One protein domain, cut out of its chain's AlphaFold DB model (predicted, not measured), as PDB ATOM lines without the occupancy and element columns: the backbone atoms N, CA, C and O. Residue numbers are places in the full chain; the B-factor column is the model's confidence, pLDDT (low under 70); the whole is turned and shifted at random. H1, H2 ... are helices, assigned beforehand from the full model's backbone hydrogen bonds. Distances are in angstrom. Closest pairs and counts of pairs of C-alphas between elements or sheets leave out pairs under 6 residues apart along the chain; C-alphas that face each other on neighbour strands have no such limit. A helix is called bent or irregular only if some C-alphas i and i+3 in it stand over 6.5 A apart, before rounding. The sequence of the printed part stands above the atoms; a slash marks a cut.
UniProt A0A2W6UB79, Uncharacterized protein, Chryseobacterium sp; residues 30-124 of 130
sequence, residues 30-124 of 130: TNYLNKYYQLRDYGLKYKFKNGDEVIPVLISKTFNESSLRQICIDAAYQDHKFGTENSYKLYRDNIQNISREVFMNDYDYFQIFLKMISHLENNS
ATOM      1  N   THR A  30      37.478 -29.376  -5.905       91.00
ATOM      2  CA  THR A  30      36.184 -29.937  -6.311       91.00
ATOM      3  C   THR A  30      36.177 -30.303  -7.792       91.00
ATOM      4  O   THR A  30      35.762 -31.405  -8.144       91.00
ATOM      5  N   ASN A  31      36.702 -29.433  -8.661       89.50
ATOM      6  CA  ASN A  31      36.777 -29.720 -10.095       89.50
ATOM      7  C   ASN A  31      37.686 -30.921 -10.371       89.50
ATOM      8  O   ASN A  31      37.328 -31.792 -11.158       89.50
ATOM      9  N   TYR A  32      38.822 -31.008  -9.678       91.06
ATOM     10  CA  TYR A  32      39.753 -32.130  -9.804       91.06
ATOM     11  C   TYR A  32      39.135 -33.447  -9.335       91.06
ATOM     12  O   TYR A  32      39.281 -34.460 -10.011       91.06
ATOM     13  N   LEU A  33      38.415 -33.439  -8.210       94.56
ATOM     14  CA  LEU A  33      37.704 -34.618  -7.713       94.56
ATOM     15  C   LEU A  33      36.617 -35.070  -8.691       94.56
ATOM     16  O   LEU A  33      36.559 -36.248  -9.039       94.56
ATOM     17  N   ASN A  34      35.794 -34.142  -9.182       94.81
ATOM     18  CA  ASN A  34      34.753 -34.453 -10.161       94.81
ATOM     19  C   ASN A  34      35.355 -35.054 -11.432       94.81
ATOM     20  O   ASN A  34      34.875 -36.071 -11.933       94.81
ATOM     21  N   LYS A  35      36.445 -34.459 -11.919       93.81
ATOM     22  CA  LYS A  35      37.139 -34.939 -13.108       93.81
ATOM     23  C   LYS A  35      37.791 -36.300 -12.886       93.81
ATOM     24  O   LYS A  35      37.702 -37.164 -13.751       93.81
ATOM     25  N   TYR A  36      38.359 -36.536 -11.707       95.12
ATOM     26  CA  TYR A  36      38.849 -37.856 -11.329       95.12
ATOM     27  C   TYR A  36      37.737 -38.906 -11.410       95.12
ATOM     28  O   TYR A  36      37.927 -39.933 -12.055       95.12
ATOM     29  N   TYR A  37      36.559 -38.656 -10.832       95.44
ATOM     30  CA  TYR A  37      35.464 -39.630 -10.876       95.44
ATOM     31  C   TYR A  37      34.948 -39.906 -12.293       95.44
ATOM     32  O   TYR A  37      34.516 -41.025 -12.556       95.44
ATOM     33  N   GLN A  38      35.035 -38.934 -13.207       94.56
ATOM     34  CA  GLN A  38      34.731 -39.142 -14.629       94.56
ATOM     35  C   GLN A  38      35.768 -40.035 -15.322       94.56
ATOM     36  O   GLN A  38      35.415 -40.837 -16.183       94.56
ATOM     37  N   LEU A  39      37.043 -39.901 -14.950       92.19
ATOM     38  CA  LEU A  39      38.157 -40.547 -15.646       92.19
ATOM     39  C   LEU A  39      38.668 -41.819 -14.963       92.19
ATOM     40  O   LEU A  39      39.494 -42.525 -15.539       92.19
ATOM     41  N   ARG A  40      38.222 -42.125 -13.737       92.00
ATOM     42  CA  ARG A  40      38.856 -43.147 -12.888       92.00
ATOM     43  C   ARG A  40      38.929 -44.526 -13.534       92.00
ATOM     44  O   ARG A  40      39.908 -45.246 -13.339       92.00
ATOM     45  N   ASP A  41      37.914 -44.867 -14.322       89.88
ATOM     46  CA  ASP A  41      37.793 -46.141 -15.031       89.88
ATOM     47  C   ASP A  41      38.808 -46.305 -16.170       89.88
ATOM     48  O   ASP A  41      39.090 -47.427 -16.582       89.88
ATOM     49  N   TYR A  42      39.469 -45.226 -16.591       88.75
ATOM     50  CA  TYR A  42      40.601 -45.268 -17.510       88.75
ATOM     51  C   TYR A  42      41.928 -45.478 -16.775       88.75
ATOM     52  O   TYR A  42      42.922 -44.829 -17.091       88.75
ATOM     53  N   GLY A  43      41.981 -46.395 -15.803       85.44
ATOM     54  CA  GLY A  43      43.236 -46.824 -15.163       85.44
ATOM     55  C   GLY A  43      43.805 -45.900 -14.095       85.44
ATOM     56  O   GLY A  43      45.005 -45.950 -13.818       85.44
ATOM     57  N   LEU A  44      42.958 -45.069 -13.487       89.06
ATOM     58  CA  LEU A  44      43.335 -44.195 -12.374       89.06
ATOM     59  C   LEU A  44      42.808 -44.703 -11.016       89.06
ATOM     60  O   LEU A  44      42.979 -44.038  -9.994       89.06
ATOM     61  N   LYS A  45      42.167 -45.878 -10.961       89.38
ATOM     62  CA  LYS A  45      41.643 -46.502  -9.726       89.38
ATOM     63  C   LYS A  45      42.732 -47.125  -8.840       89.38
ATOM     64  O   LYS A  45      42.654 -48.284  -8.450       89.38
ATOM     65  N   TYR A  46      43.738 -46.340  -8.484       88.62
ATOM     66  CA  TYR A  46      44.744 -46.744  -7.507       88.62
ATOM     67  C   TYR A  46      44.149 -46.745  -6.101       88.62
ATOM     68  O   TYR A  46      43.443 -45.803  -5.728       88.62
ATOM     69  N   LYS A  47      44.453 -47.778  -5.312       92.44
ATOM     70  CA  LYS A  47      43.973 -47.914  -3.931       92.44
ATOM     71  C   LYS A  47      45.122 -48.034  -2.939       92.44
ATOM     72  O   LYS A  47      46.188 -48.561  -3.258       92.44
ATOM     73  N   PHE A  48      44.893 -47.538  -1.730       90.38
ATOM     74  CA  PHE A  48      45.708 -47.858  -0.566       90.38
ATOM     75  C   PHE A  48      45.376 -49.262  -0.043       90.38
ATOM     76  O   PHE A  48      44.354 -49.852  -0.394       90.38
ATOM     77  N   LYS A  49      46.214 -49.786   0.862       88.56
ATOM     78  CA  LYS A  49      45.998 -51.101   1.497       88.56
ATOM     79  C   LYS A  49      44.679 -51.196   2.270       88.56
ATOM     80  O   LYS A  49      44.134 -52.284   2.397       88.56
ATOM     81  N   ASN A  50      44.177 -50.075   2.787       89.00
ATOM     82  CA  ASN A  50      42.900 -50.003   3.497       89.00
ATOM     83  C   ASN A  50      41.679 -49.914   2.554       89.00
ATOM     84  O   ASN A  50      40.555 -49.862   3.039       89.00
ATOM     85  N   GLY A  51      41.886 -49.899   1.233       89.44
ATOM     86  CA  GLY A  51      40.826 -49.856   0.223       89.44
ATOM     87  C   GLY A  51      40.447 -48.457  -0.269       89.44
ATOM     88  O   GLY A  51      39.750 -48.366  -1.282       89.44
ATOM     89  N   ASP A  52      40.933 -47.391   0.376       92.25
ATOM     90  CA  ASP A  52      40.652 -46.010  -0.031       92.25
ATOM     91  C   ASP A  52      41.276 -45.694  -1.401       92.25
ATOM     92  O   ASP A  52      42.417 -46.076  -1.683       92.25
ATOM     93  N   GLU A  53      40.550 -44.959  -2.249       94.06
ATOM     94  CA  GLU A  53      41.074 -44.482  -3.533       94.06
ATOM     95  C   GLU A  53      42.160 -43.413  -3.304       94.06
ATOM     96  O   GLU A  53      41.963 -42.425  -2.591       94.06
ATOM     97  N   VAL A  54      43.318 -43.600  -3.940       94.31
ATOM     98  CA  VAL A  54      44.522 -42.791  -3.704       94.31
ATOM     99  C   VAL A  54      44.326 -41.341  -4.130       94.31
ATOM    100  O   VAL A  54      44.581 -40.430  -3.349       94.31
ATOM    101  N   ILE A  55      43.857 -41.107  -5.358       94.75
ATOM    102  CA  ILE A  55      43.751 -39.752  -5.918       94.75
ATOM    103  C   ILE A  55      42.779 -38.866  -5.112       94.75
ATOM    104  O   ILE A  55      43.175 -37.751  -4.759       94.75
ATOM    105  N   PRO A  56      41.566 -39.318  -4.733       95.75
ATOM    106  CA  PRO A  56      40.676 -38.533  -3.880       95.75
ATOM    107  C   PRO A  56      41.293 -38.136  -2.541       95.75
ATOM    108  O   PRO A  56      41.138 -36.993  -2.102       95.75
ATOM    109  N   VAL A  57      42.021 -39.056  -1.901       94.62
ATOM    110  CA  VAL A  57      42.733 -38.778  -0.649       94.62
ATOM    111  C   VAL A  57      43.839 -37.753  -0.875       94.62
ATOM    112  O   VAL A  57      43.926 -36.791  -0.112       94.62
ATOM    113  N   LEU A  58      44.631 -37.898  -1.941       93.94
ATOM    114  CA  LEU A  58      45.702 -36.959  -2.265       93.94
ATOM    115  C   LEU A  58      45.166 -35.539  -2.490       93.94
ATOM    116  O   LEU A  58      45.694 -34.592  -1.910       93.94
ATOM    117  N   ILE A  59      44.088 -35.386  -3.264       92.25
ATOM    118  CA  ILE A  59      43.469 -34.076  -3.530       92.25
ATOM    119  C   ILE A  59      42.868 -33.478  -2.248       92.25
ATOM    120  O   ILE A  59      43.042 -32.291  -1.956       92.25
ATOM    121  N   SER A  60      42.151 -34.288  -1.469       90.38
ATOM    122  CA  SER A  60      41.348 -33.778  -0.353       90.38
ATOM    123  C   SER A  60      42.168 -33.549   0.913       90.38
ATOM    124  O   SER A  60      41.919 -32.579   1.625       90.38
ATOM    125  N   LYS A  61      43.140 -34.423   1.195       88.56
ATOM    126  CA  LYS A  61      43.813 -34.505   2.501       88.56
ATOM    127  C   LYS A  61      45.316 -34.243   2.446       88.56
ATOM    128  O   LYS A  61      45.861 -33.772   3.435       88.56
ATOM    129  N   THR A  62      45.988 -34.545   1.334       86.94
ATOM    130  CA  THR A  62      47.461 -34.483   1.267       86.94
ATOM    131  C   THR A  62      47.959 -33.185   0.650       86.94
ATOM    132  O   THR A  62      48.757 -32.477   1.258       86.94
ATOM    133  N   PHE A  63      47.498 -32.849  -0.552       87.81
ATOM    134  CA  PHE A  63      47.970 -31.660  -1.246       87.81
ATOM    135  C   PHE A  63      47.168 -30.431  -0.823       87.81
ATOM    136  O   PHE A  63      45.939 -30.398  -0.921       87.81
ATOM    137  N   ASN A  64      47.865 -29.390  -0.378       87.88
ATOM    138  CA  ASN A  64      47.292 -28.048  -0.315       87.88
ATOM    139  C   ASN A  64      47.267 -27.419  -1.724       87.88
ATOM    140  O   ASN A  64      47.775 -27.997  -2.685       87.88
ATOM    141  N   GLU A  65      46.660 -26.240  -1.860       84.62
ATOM    142  CA  GLU A  65      46.519 -25.560  -3.157       84.62
ATOM    143  C   GLU A  65      47.865 -25.270  -3.831       84.62
ATOM    144  O   GLU A  65      48.011 -25.489  -5.032       84.62
ATOM    145  N   SER A  66      48.873 -24.859  -3.056       86.88
ATOM    146  CA  SER A  66      50.223 -24.595  -3.568       86.88
ATOM    147  C   SER A  66      50.863 -25.860  -4.147       86.88
ATOM    148  O   SER A  66      51.372 -25.852  -5.268       86.88
ATOM    149  N   SER A  67      50.772 -26.986  -3.437       88.50
ATOM    150  CA  SER A  67      51.296 -28.263  -3.925       88.50
ATOM    151  C   SER A  67      50.533 -28.777  -5.149       88.50
ATOM    152  O   SER A  67      51.158 -29.278  -6.080       88.50
ATOM    153  N   LEU A  68      49.204 -28.618  -5.192       88.38
ATOM    154  CA  LEU A  68      48.407 -28.950  -6.381       88.38
ATOM    155  C   LEU A  68      48.825 -28.110  -7.590       88.38
ATOM    156  O   LEU A  68      48.962 -28.643  -8.693       88.38
ATOM    157  N   ARG A  69      49.083 -26.817  -7.375       89.00
ATOM    158  CA  ARG A  69      49.589 -25.909  -8.405       89.00
ATOM    159  C   ARG A  69      50.957 -26.332  -8.909       89.00
ATOM    160  O   ARG A  69      51.154 -26.367 -10.119       89.00
ATOM    161  N   GLN A  70      51.863 -26.736  -8.023       89.88
ATOM    162  CA  GLN A  70      53.165 -27.244  -8.450       89.88
ATOM    163  C   GLN A  70      53.042 -28.536  -9.271       89.88
ATOM    164  O   GLN A  70      53.673 -28.647 -10.316       89.88
ATOM    165  N   ILE A  71      52.187 -29.480  -8.863       92.06
ATOM    166  CA  ILE A  71      51.922 -30.702  -9.642       92.06
ATOM    167  C   ILE A  71      51.372 -30.366 -11.035       92.06
ATOM    168  O   ILE A  71      51.780 -30.981 -12.021       92.06
ATOM    169  N   CYS A  72      50.477 -29.381 -11.122       90.31
ATOM    170  CA  CYS A  72      49.948 -28.884 -12.389       90.31
ATOM    171  C   CYS A  72      51.048 -28.302 -13.289       90.31
ATOM    172  O   CYS A  72      51.167 -28.691 -14.450       90.31
ATOM    173  N   ILE A  73      51.900 -27.431 -12.739       88.69
ATOM    174  CA  ILE A  73      53.023 -26.823 -13.467       88.69
ATOM    175  C   ILE A  73      53.993 -27.900 -13.964       88.69
ATOM    176  O   ILE A  73      54.414 -27.869 -15.120       88.69
ATOM    177  N   ASP A  74      54.317 -28.876 -13.117       88.56
ATOM    178  CA  ASP A  74      55.203 -29.975 -13.484       88.56
ATOM    179  C   ASP A  74      54.624 -30.808 -14.634       88.56
ATOM    180  O   ASP A  74      55.366 -31.191 -15.538       88.56
ATOM    181  N   ALA A  75      53.319 -31.095 -14.615       88.25
ATOM    182  CA  ALA A  75      52.640 -31.826 -15.684       88.25
ATOM    183  C   ALA A  75      52.678 -31.046 -17.010       88.25
ATOM    184  O   ALA A  75      53.084 -31.599 -18.033       88.25
ATOM    185  N   ALA A  76      52.371 -29.746 -16.977       85.44
ATOM    186  CA  ALA A  76      52.447 -28.874 -18.149       85.44
ATOM    187  C   ALA A  76      53.881 -28.766 -18.708       85.44
ATOM    188  O   ALA A  76      54.092 -28.737 -19.923       85.44
ATOM    189  N   TYR A  77      54.895 -28.747 -17.838       84.06
ATOM    190  CA  TYR A  77      56.295 -28.749 -18.263       84.06
ATOM    191  C   TYR A  77      56.701 -30.068 -18.938       84.06
ATOM    192  O   TYR A  77      57.437 -30.059 -19.927       84.06
ATOM    193  N   GLN A  78      56.223 -31.207 -18.427       80.19
ATOM    194  CA  GLN A  78      56.456 -32.514 -19.052       80.19
ATOM    195  C   GLN A  78      55.823 -32.583 -20.442       80.19
ATOM    196  O   GLN A  78      56.479 -33.038 -21.379       80.19
ATOM    197  N   ASP A  79      54.602 -32.070 -20.593       82.62
ATOM    198  CA  ASP A  79      53.949 -31.979 -21.896       82.62
ATOM    199  C   ASP A  79      54.754 -31.142 -22.886       82.62
ATOM    200  O   ASP A  79      55.081 -31.610 -23.973       82.62
ATOM    201  N   HIS A  80      55.177 -29.947 -22.476       82.19
ATOM    202  CA  HIS A  80      56.015 -29.093 -23.310       82.19
ATOM    203  C   HIS A  80      57.308 -29.796 -23.757       82.19
ATOM    204  O   HIS A  80      57.782 -29.588 -24.873       82.19
ATOM    205  N   LYS A  81      57.895 -30.629 -22.888       81.00
ATOM    206  CA  LYS A  81      59.154 -31.326 -23.168       81.00
ATOM    207  C   LYS A  81      58.987 -32.533 -24.095       81.00
ATOM    208  O   LYS A  81      59.865 -32.772 -24.922       81.00
ATOM    209  N   PHE A  82      57.929 -33.321 -23.921       80.31
ATOM    210  CA  PHE A  82      57.782 -34.624 -24.585       80.31
ATOM    211  C   PHE A  82      56.690 -34.663 -25.658       80.31
ATOM    212  O   PHE A  82      56.719 -35.548 -26.514       80.31
ATOM    213  N   GLY A  83      55.769 -33.704 -25.636       84.69
ATOM    214  CA  GLY A  83      54.606 -33.628 -26.506       84.69
ATOM    215  C   GLY A  83      53.494 -34.604 -26.112       84.69
ATOM    216  O   GLY A  83      53.724 -35.774 -25.794       84.69
ATOM    217  N   THR A  84      52.258 -34.131 -26.232       83.88
ATOM    218  CA  THR A  84      51.029 -34.838 -25.848       83.88
ATOM    219  C   THR A  84      50.867 -36.197 -26.541       83.88
ATOM    220  O   THR A  84      50.477 -37.187 -25.924       83.88
ATOM    221  N   GLU A  85      51.225 -36.285 -27.827       84.00
ATOM    222  CA  GLU A  85      51.130 -37.521 -28.623       84.00
ATOM    223  C   GLU A  85      52.059 -38.627 -28.108       84.00
ATOM    224  O   GLU A  85      51.701 -39.806 -28.111       84.00
ATOM    225  N   ASN A  86      53.256 -38.261 -27.647       85.62
ATOM    226  CA  ASN A  86      54.188 -39.229 -27.087       85.62
ATOM    227  C   ASN A  86      53.675 -39.752 -25.737       85.62
ATOM    228  O   ASN A  86      53.695 -40.958 -25.483       85.62
ATOM    229  N   SER A  87      53.127 -38.859 -24.913       85.00
ATOM    230  CA  SER A  87      52.478 -39.219 -23.654       85.00
ATOM    231  C   SER A  87      51.278 -40.150 -23.855       85.00
ATOM    232  O   SER A  87      51.111 -41.085 -23.074       85.00
ATOM    233  N   TYR A  88      50.482 -39.961 -24.918       86.62
ATOM    234  CA  TYR A  88      49.391 -40.880 -25.262       86.62
ATOM    235  C   TYR A  88      49.901 -42.297 -25.522       86.62
ATOM    236  O   TYR A  88      49.391 -43.248 -24.933       86.62
ATOM    237  N   LYS A  89      50.934 -42.445 -26.363       86.50
ATOM    238  CA  LYS A  89      51.525 -43.760 -26.665       86.50
ATOM    239  C   LYS A  89      52.009 -44.450 -25.392       86.50
ATOM    240  O   LYS A  89      51.672 -45.605 -25.159       86.50
ATOM    241  N   LEU A  90      52.711 -43.715 -24.529       83.56
ATOM    242  CA  LEU A  90      53.183 -44.239 -23.248       83.56
ATOM    243  C   LEU A  90      52.030 -44.650 -22.325       83.56
ATOM    244  O   LEU A  90      52.102 -45.716 -21.715       83.56
ATOM    245  N   TYR A  91      50.974 -43.841 -22.223       84.88
ATOM    246  CA  TYR A  91      49.799 -44.179 -21.420       84.88
ATOM    247  C   TYR A  91      49.118 -45.441 -21.948       84.88
ATOM    248  O   TYR A  91      48.802 -46.350 -21.179       84.88
ATOM    249  N   ARG A  92      48.941 -45.511 -23.269       87.19
ATOM    250  CA  ARG A  92      48.288 -46.630 -23.932       87.19
ATOM    251  C   ARG A  92      49.045 -47.941 -23.715       87.19
ATOM    252  O   ARG A  92      48.458 -48.950 -23.339       87.19
ATOM    253  N   ASP A  93      50.355 -47.904 -23.928       85.88
ATOM    254  CA  ASP A  93      51.185 -49.110 -23.933       85.88
ATOM    255  C   ASP A  93      51.484 -49.616 -22.513       85.88
ATOM    256  O   ASP A  93      51.651 -50.816 -22.310       85.88
ATOM    257  N   ASN A  94      51.518 -48.724 -21.512       80.12
ATOM    258  CA  ASN A  94      51.926 -49.084 -20.149       80.12
ATOM    259  C   ASN A  94      50.789 -49.102 -19.125       80.12
ATOM    260  O   ASN A  94      50.954 -49.680 -18.043       80.12
ATOM    261  N   ILE A  95      49.685 -48.399 -19.387       78.06
ATOM    262  CA  ILE A  95      48.674 -48.107 -18.367       78.06
ATOM    263  C   ILE A  95      47.307 -48.640 -18.778       78.06
ATOM    264  O   ILE A  95      46.753 -49.388 -17.978       78.06
ATOM    265  N   GLN A  96      46.763 -48.309 -19.956       81.56
ATOM    266  CA  GLN A  96      45.393 -48.694 -20.356       81.56
ATOM    267  C   GLN A  96      45.148 -48.677 -21.863       81.56
ATOM    268  O   GLN A  96      45.729 -47.876 -22.573       81.56
ATOM    269  N   ASN A  97      44.135 -49.398 -22.343       83.38
ATOM    270  CA  ASN A  97      43.649 -49.243 -23.716       83.38
ATOM    271  C   ASN A  97      42.572 -48.137 -23.826       83.38
ATOM    272  O   ASN A  97      41.378 -48.429 -23.844       83.38
ATOM    273  N   ILE A  98      42.988 -46.865 -23.861       86.88
ATOM    274  CA  ILE A  98      42.110 -45.693 -24.055       86.88
ATOM    275  C   ILE A  98      42.185 -45.176 -25.501       86.88
ATOM    276  O   ILE A  98      43.243 -45.227 -26.143       86.88
ATOM    277  N   SER A  99      41.074 -44.649 -26.027       89.50
ATOM    278  CA  SER A  99      41.093 -43.996 -27.338       89.50
ATOM    279  C   SER A  99      41.929 -42.717 -27.293       89.50
ATOM    280  O   SER A  99      42.005 -42.024 -26.274       89.50
ATOM    281  N   ARG A 100      42.559 -42.390 -28.425       88.81
ATOM    282  CA  ARG A 100      43.361 -41.172 -28.561       88.81
ATOM    283  C   ARG A 100      42.539 -39.926 -28.249       88.81
ATOM    284  O   ARG A 100      43.014 -39.056 -27.540       88.81
ATOM    285  N   GLU A 101      41.319 -39.848 -28.764       89.12
ATOM    286  CA  GLU A 101      40.438 -38.693 -28.576       89.12
ATOM    287  C   GLU A 101      40.125 -38.435 -27.099       89.12
ATOM    288  O   GLU A 101      40.329 -37.321 -26.624       89.12
ATOM    289  N   VAL A 102      39.718 -39.470 -26.353       89.19
ATOM    290  CA  VAL A 102      39.416 -39.328 -24.920       89.19
ATOM    291  C   VAL A 102      40.664 -38.894 -24.155       89.19
ATOM    292  O   VAL A 102      40.600 -37.987 -23.331       89.19
ATOM    293  N   PHE A 103      41.823 -39.480 -24.465       90.38
ATOM    294  CA  PHE A 103      43.070 -39.074 -23.822       90.38
ATOM    295  C   PHE A 103      43.450 -37.623 -24.135       90.38
ATOM    296  O   PHE A 103      43.850 -36.905 -23.229       90.38
ATOM    297  N   MET A 104      43.329 -37.180 -25.389       88.75
ATOM    298  CA  MET A 104      43.694 -35.815 -25.790       88.75
ATOM    299  C   MET A 104      42.762 -34.763 -25.188       88.75
ATOM    300  O   MET A 104      43.228 -33.688 -24.823       88.75
ATOM    301  N   ASN A 105      41.470 -35.065 -25.057       89.69
ATOM    302  CA  ASN A 105      40.502 -34.139 -24.469       89.69
ATOM    303  C   ASN A 105      40.738 -33.920 -22.969       89.69
ATOM    304  O   ASN A 105      40.458 -32.842 -22.454       89.69
ATOM    305  N   ASP A 106      41.272 -34.931 -22.281       90.25
ATOM    306  CA  ASP A 106      41.448 -34.934 -20.827       90.25
ATOM    307  C   ASP A 106      42.915 -35.056 -20.396       90.25
ATOM    308  O   ASP A 106      43.227 -35.439 -19.262       90.25
ATOM    309  N   TYR A 107      43.823 -34.728 -21.311       89.12
ATOM    310  CA  TYR A 107      45.247 -34.993 -21.186       89.12
ATOM    311  C   TYR A 107      45.861 -34.418 -19.908       89.12
ATOM    312  O   TYR A 107      46.529 -35.142 -19.162       89.12
ATOM    313  N   ASP A 108      45.612 -33.136 -19.642       87.88
ATOM    314  CA  ASP A 108      46.205 -32.438 -18.504       87.88
ATOM    315  C   ASP A 108      45.821 -33.115 -17.191       87.88
ATOM    316  O   ASP A 108      46.674 -33.377 -16.344       87.88
ATOM    317  N   TYR A 109      44.551 -33.502 -17.052       91.19
ATOM    318  CA  TYR A 109      44.067 -34.217 -15.878       91.19
ATOM    319  C   TYR A 109      44.717 -35.593 -15.735       91.19
ATOM    320  O   TYR A 109      45.151 -35.939 -14.634       91.19
ATOM    321  N   PHE A 110      44.857 -36.356 -16.824       91.50
ATOM    322  CA  PHE A 110      45.588 -37.624 -16.787       91.50
ATOM    323  C   PHE A 110      47.026 -37.427 -16.294       91.50
ATOM    324  O   PHE A 110      47.452 -38.123 -15.369       91.50
ATOM    325  N   GLN A 111      47.761 -36.464 -16.852       90.12
ATOM    326  CA  GLN A 111      49.145 -36.203 -16.445       90.12
ATOM    327  C   GLN A 111      49.247 -35.748 -14.993       90.12
ATOM    328  O   GLN A 111      50.086 -36.248 -14.245       90.12
ATOM    329  N   ILE A 112      48.361 -34.853 -14.574       92.38
ATOM    330  CA  ILE A 112      48.281 -34.362 -13.201       92.38
ATOM    331  C   ILE A 112      48.065 -35.523 -12.228       92.38
ATOM    332  O   ILE A 112      48.818 -35.667 -11.265       92.38
ATOM    333  N   PHE A 113      47.080 -36.386 -12.479       93.62
ATOM    334  CA  PHE A 113      46.779 -37.505 -11.588       93.62
ATOM    335  C   PHE A 113      47.919 -38.527 -11.534       93.62
ATOM    336  O   PHE A 113      48.291 -38.977 -10.449       93.62
ATOM    337  N   LEU A 114      48.539 -38.843 -12.674       91.06
ATOM    338  CA  LEU A 114      49.726 -39.704 -12.711       91.06
ATOM    339  C   LEU A 114      50.903 -39.086 -11.953       91.06
ATOM    340  O   LEU A 114      51.613 -39.791 -11.231       91.06
ATOM    341  N   LYS A 115      51.093 -37.770 -12.069       91.75
ATOM    342  CA  LYS A 115      52.146 -37.043 -11.359       91.75
ATOM    343  C   LYS A 115      51.907 -37.035  -9.850       91.75
ATOM    344  O   LYS A 115      52.865 -37.220  -9.105       91.75
ATOM    345  N   MET A 116      50.658 -36.907  -9.395       93.31
ATOM    346  CA  MET A 116      50.300 -37.053  -7.977       93.31
ATOM    347  C   MET A 116      50.694 -38.426  -7.431       93.31
ATOM    348  O   MET A 116      51.279 -38.516  -6.354       93.31
ATOM    349  N   ILE A 117      50.408 -39.490  -8.185       91.44
ATOM    350  CA  ILE A 117      50.759 -40.855  -7.782       91.44
ATOM    351  C   ILE A 117      52.274 -41.030  -7.752       91.44
ATOM    352  O   ILE A 117      52.801 -41.513  -6.757       91.44
ATOM    353  N   SER A 118      52.985 -40.584  -8.790       90.38
ATOM    354  CA  SER A 118      54.450 -40.639  -8.811       90.38
ATOM    355  C   SER A 118      55.066 -39.839  -7.659       90.38
ATOM    356  O   SER A 118      56.029 -40.288  -7.044       90.38
ATOM    357  N   HIS A 119      54.496 -38.681  -7.315       91.12
ATOM    358  CA  HIS A 119      54.924 -37.914  -6.151       91.12
ATOM    359  C   HIS A 119      54.718 -38.703  -4.853       91.12
ATOM    360  O   HIS A 119      55.623 -38.742  -4.023       91.12
ATOM    361  N   LEU A 120      53.571 -39.367  -4.686       91.62
ATOM    362  CA  LEU A 120      53.320 -40.231  -3.534       91.62
ATOM    363  C   LEU A 120      54.320 -41.397  -3.469       91.62
ATOM    364  O   LEU A 120      54.874 -41.644  -2.403       91.62
ATOM    365  N   GLU A 121      54.583 -42.086  -4.581       90.44
ATOM    366  CA  GLU A 121      55.551 -43.195  -4.647       90.44
ATOM    367  C   GLU A 121      56.974 -42.750  -4.300       90.44
ATOM    368  O   GLU A 121      57.687 -43.446  -3.590       90.44
ATOM    369  N   ASN A 122      57.384 -41.569  -4.762       90.75
ATOM    370  CA  ASN A 122      58.736 -41.066  -4.524       90.75
ATOM    371  C   ASN A 122      58.949 -40.555  -3.091       90.75
ATOM    372  O   ASN A 122      60.088 -40.463  -2.642       90.75
ATOM    373  N   ASN A 123      57.876 -40.187  -2.386       87.06
ATOM    374  CA  ASN A 123      57.944 -39.566  -1.058       87.06
ATOM    375  C   ASN A 123      57.343 -40.445   0.049       87.06
ATOM    376  O   ASN A 123      57.179 -39.994   1.183       87.06
ATOM    377  N   SER A 124      56.980 -41.690  -0.256       85.50
ATOM    378  CA  SER A 124      56.419 -42.624   0.717       85.50
ATOM    379  C   SER A 124      56.741 -44.072   0.348       85.50
ATOM    380  O   SER A 124      57.270 -44.353  -0.717       85.50
TER     381      SER A 124
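What this domain is: This is residues 30 to 124 of the 130 residues of an uncharacterized protein of Chryseobacterium sp (UniProt A0A2W6UB79). Helix H6 runs through the middle of a small helical body; the hairpin of H1 and H2 packs on one side of it, and H3, the longest helix, crosses it on another. The short pair H4 and H5 lies near the beginning of H6, at the end of the body away from H2. The printed part has 95 residues with six named helices, H1 to H6 in order along the chain, and no named strand; its class is all helix. It is compact, with a radius of gyration of the C-alphas of 12.9 A, and rounded, spanning 32 by 26 by 25 A.

Where its parts are: H1 is residues 30 to 39, 14.3 A from first to last C-alpha, beginning at C-alpha 30 (36.184, -29.937, -6.311). H2 is residues 54 to 62, 10.1 A; it is neither bent nor irregular, but only just: C-alphas 59 and 62 are 6.3 A apart. H3, residues 65 to 82, is 25.8 A long and begins at C-alpha 65 (46.519, -25.560, -3.157). H4 is residues 84 to 94, 15.4 A, and H5 is residues 100 to 105, 8.6 A. H6, residues 107 to 123, is 24.2 A long and ends at C-alpha 123 (57.944, -39.566, -1.058).

How they stand to each other: H1 and H2 form a helical hairpin: they touch, closest at the C-alphas of Leu 33 and Pro 56, 6.2 A, with a shallow tilt of 8 degrees, opposite ways. H6 is the hub, touching H1, H2 and H3. With residues 109 to 113 alone it touches H1, about perpendicular at 80 degrees; the closest C-alphas are those of Lys 35 and Tyr 109, 7.5 A. With residues 113 to 117 alone it touches H2, only just about perpendicular at 72 degrees; the closest C-alphas are those of Ile 55 and Phe 113, 6.8 A. H3 touches H6 with residues 71 to 76 alone, at a steep tilt of 68 degrees, only just short of about perpendicular, opposite ways; the C-alphas of Ala 75 and Ile 112 are closest, 5.6 A. H4 and H5 touch, closest at the C-alphas of Tyr 88 and Phe 103, 6.7 A, at a steep tilt of 56 degrees, opposite ways. H5 and H6 are close but not clearly touching, their closest C-alphas, Phe 103 and Phe 110, 7.6 A apart. H1 and H4 are apart. In the six helices every O i to N i+4 pair is within hydrogen-bond range.

The domain as a whole: The two C-alphas farthest apart, those of Asn 50 and His 80, are 36.4 A apart. The printed part has no cut. The link from H1 to H2, residues 40 to 53, is long; the other four are tight. The mean pLDDT of the printed part is 88.9, and no printed residue is under 70.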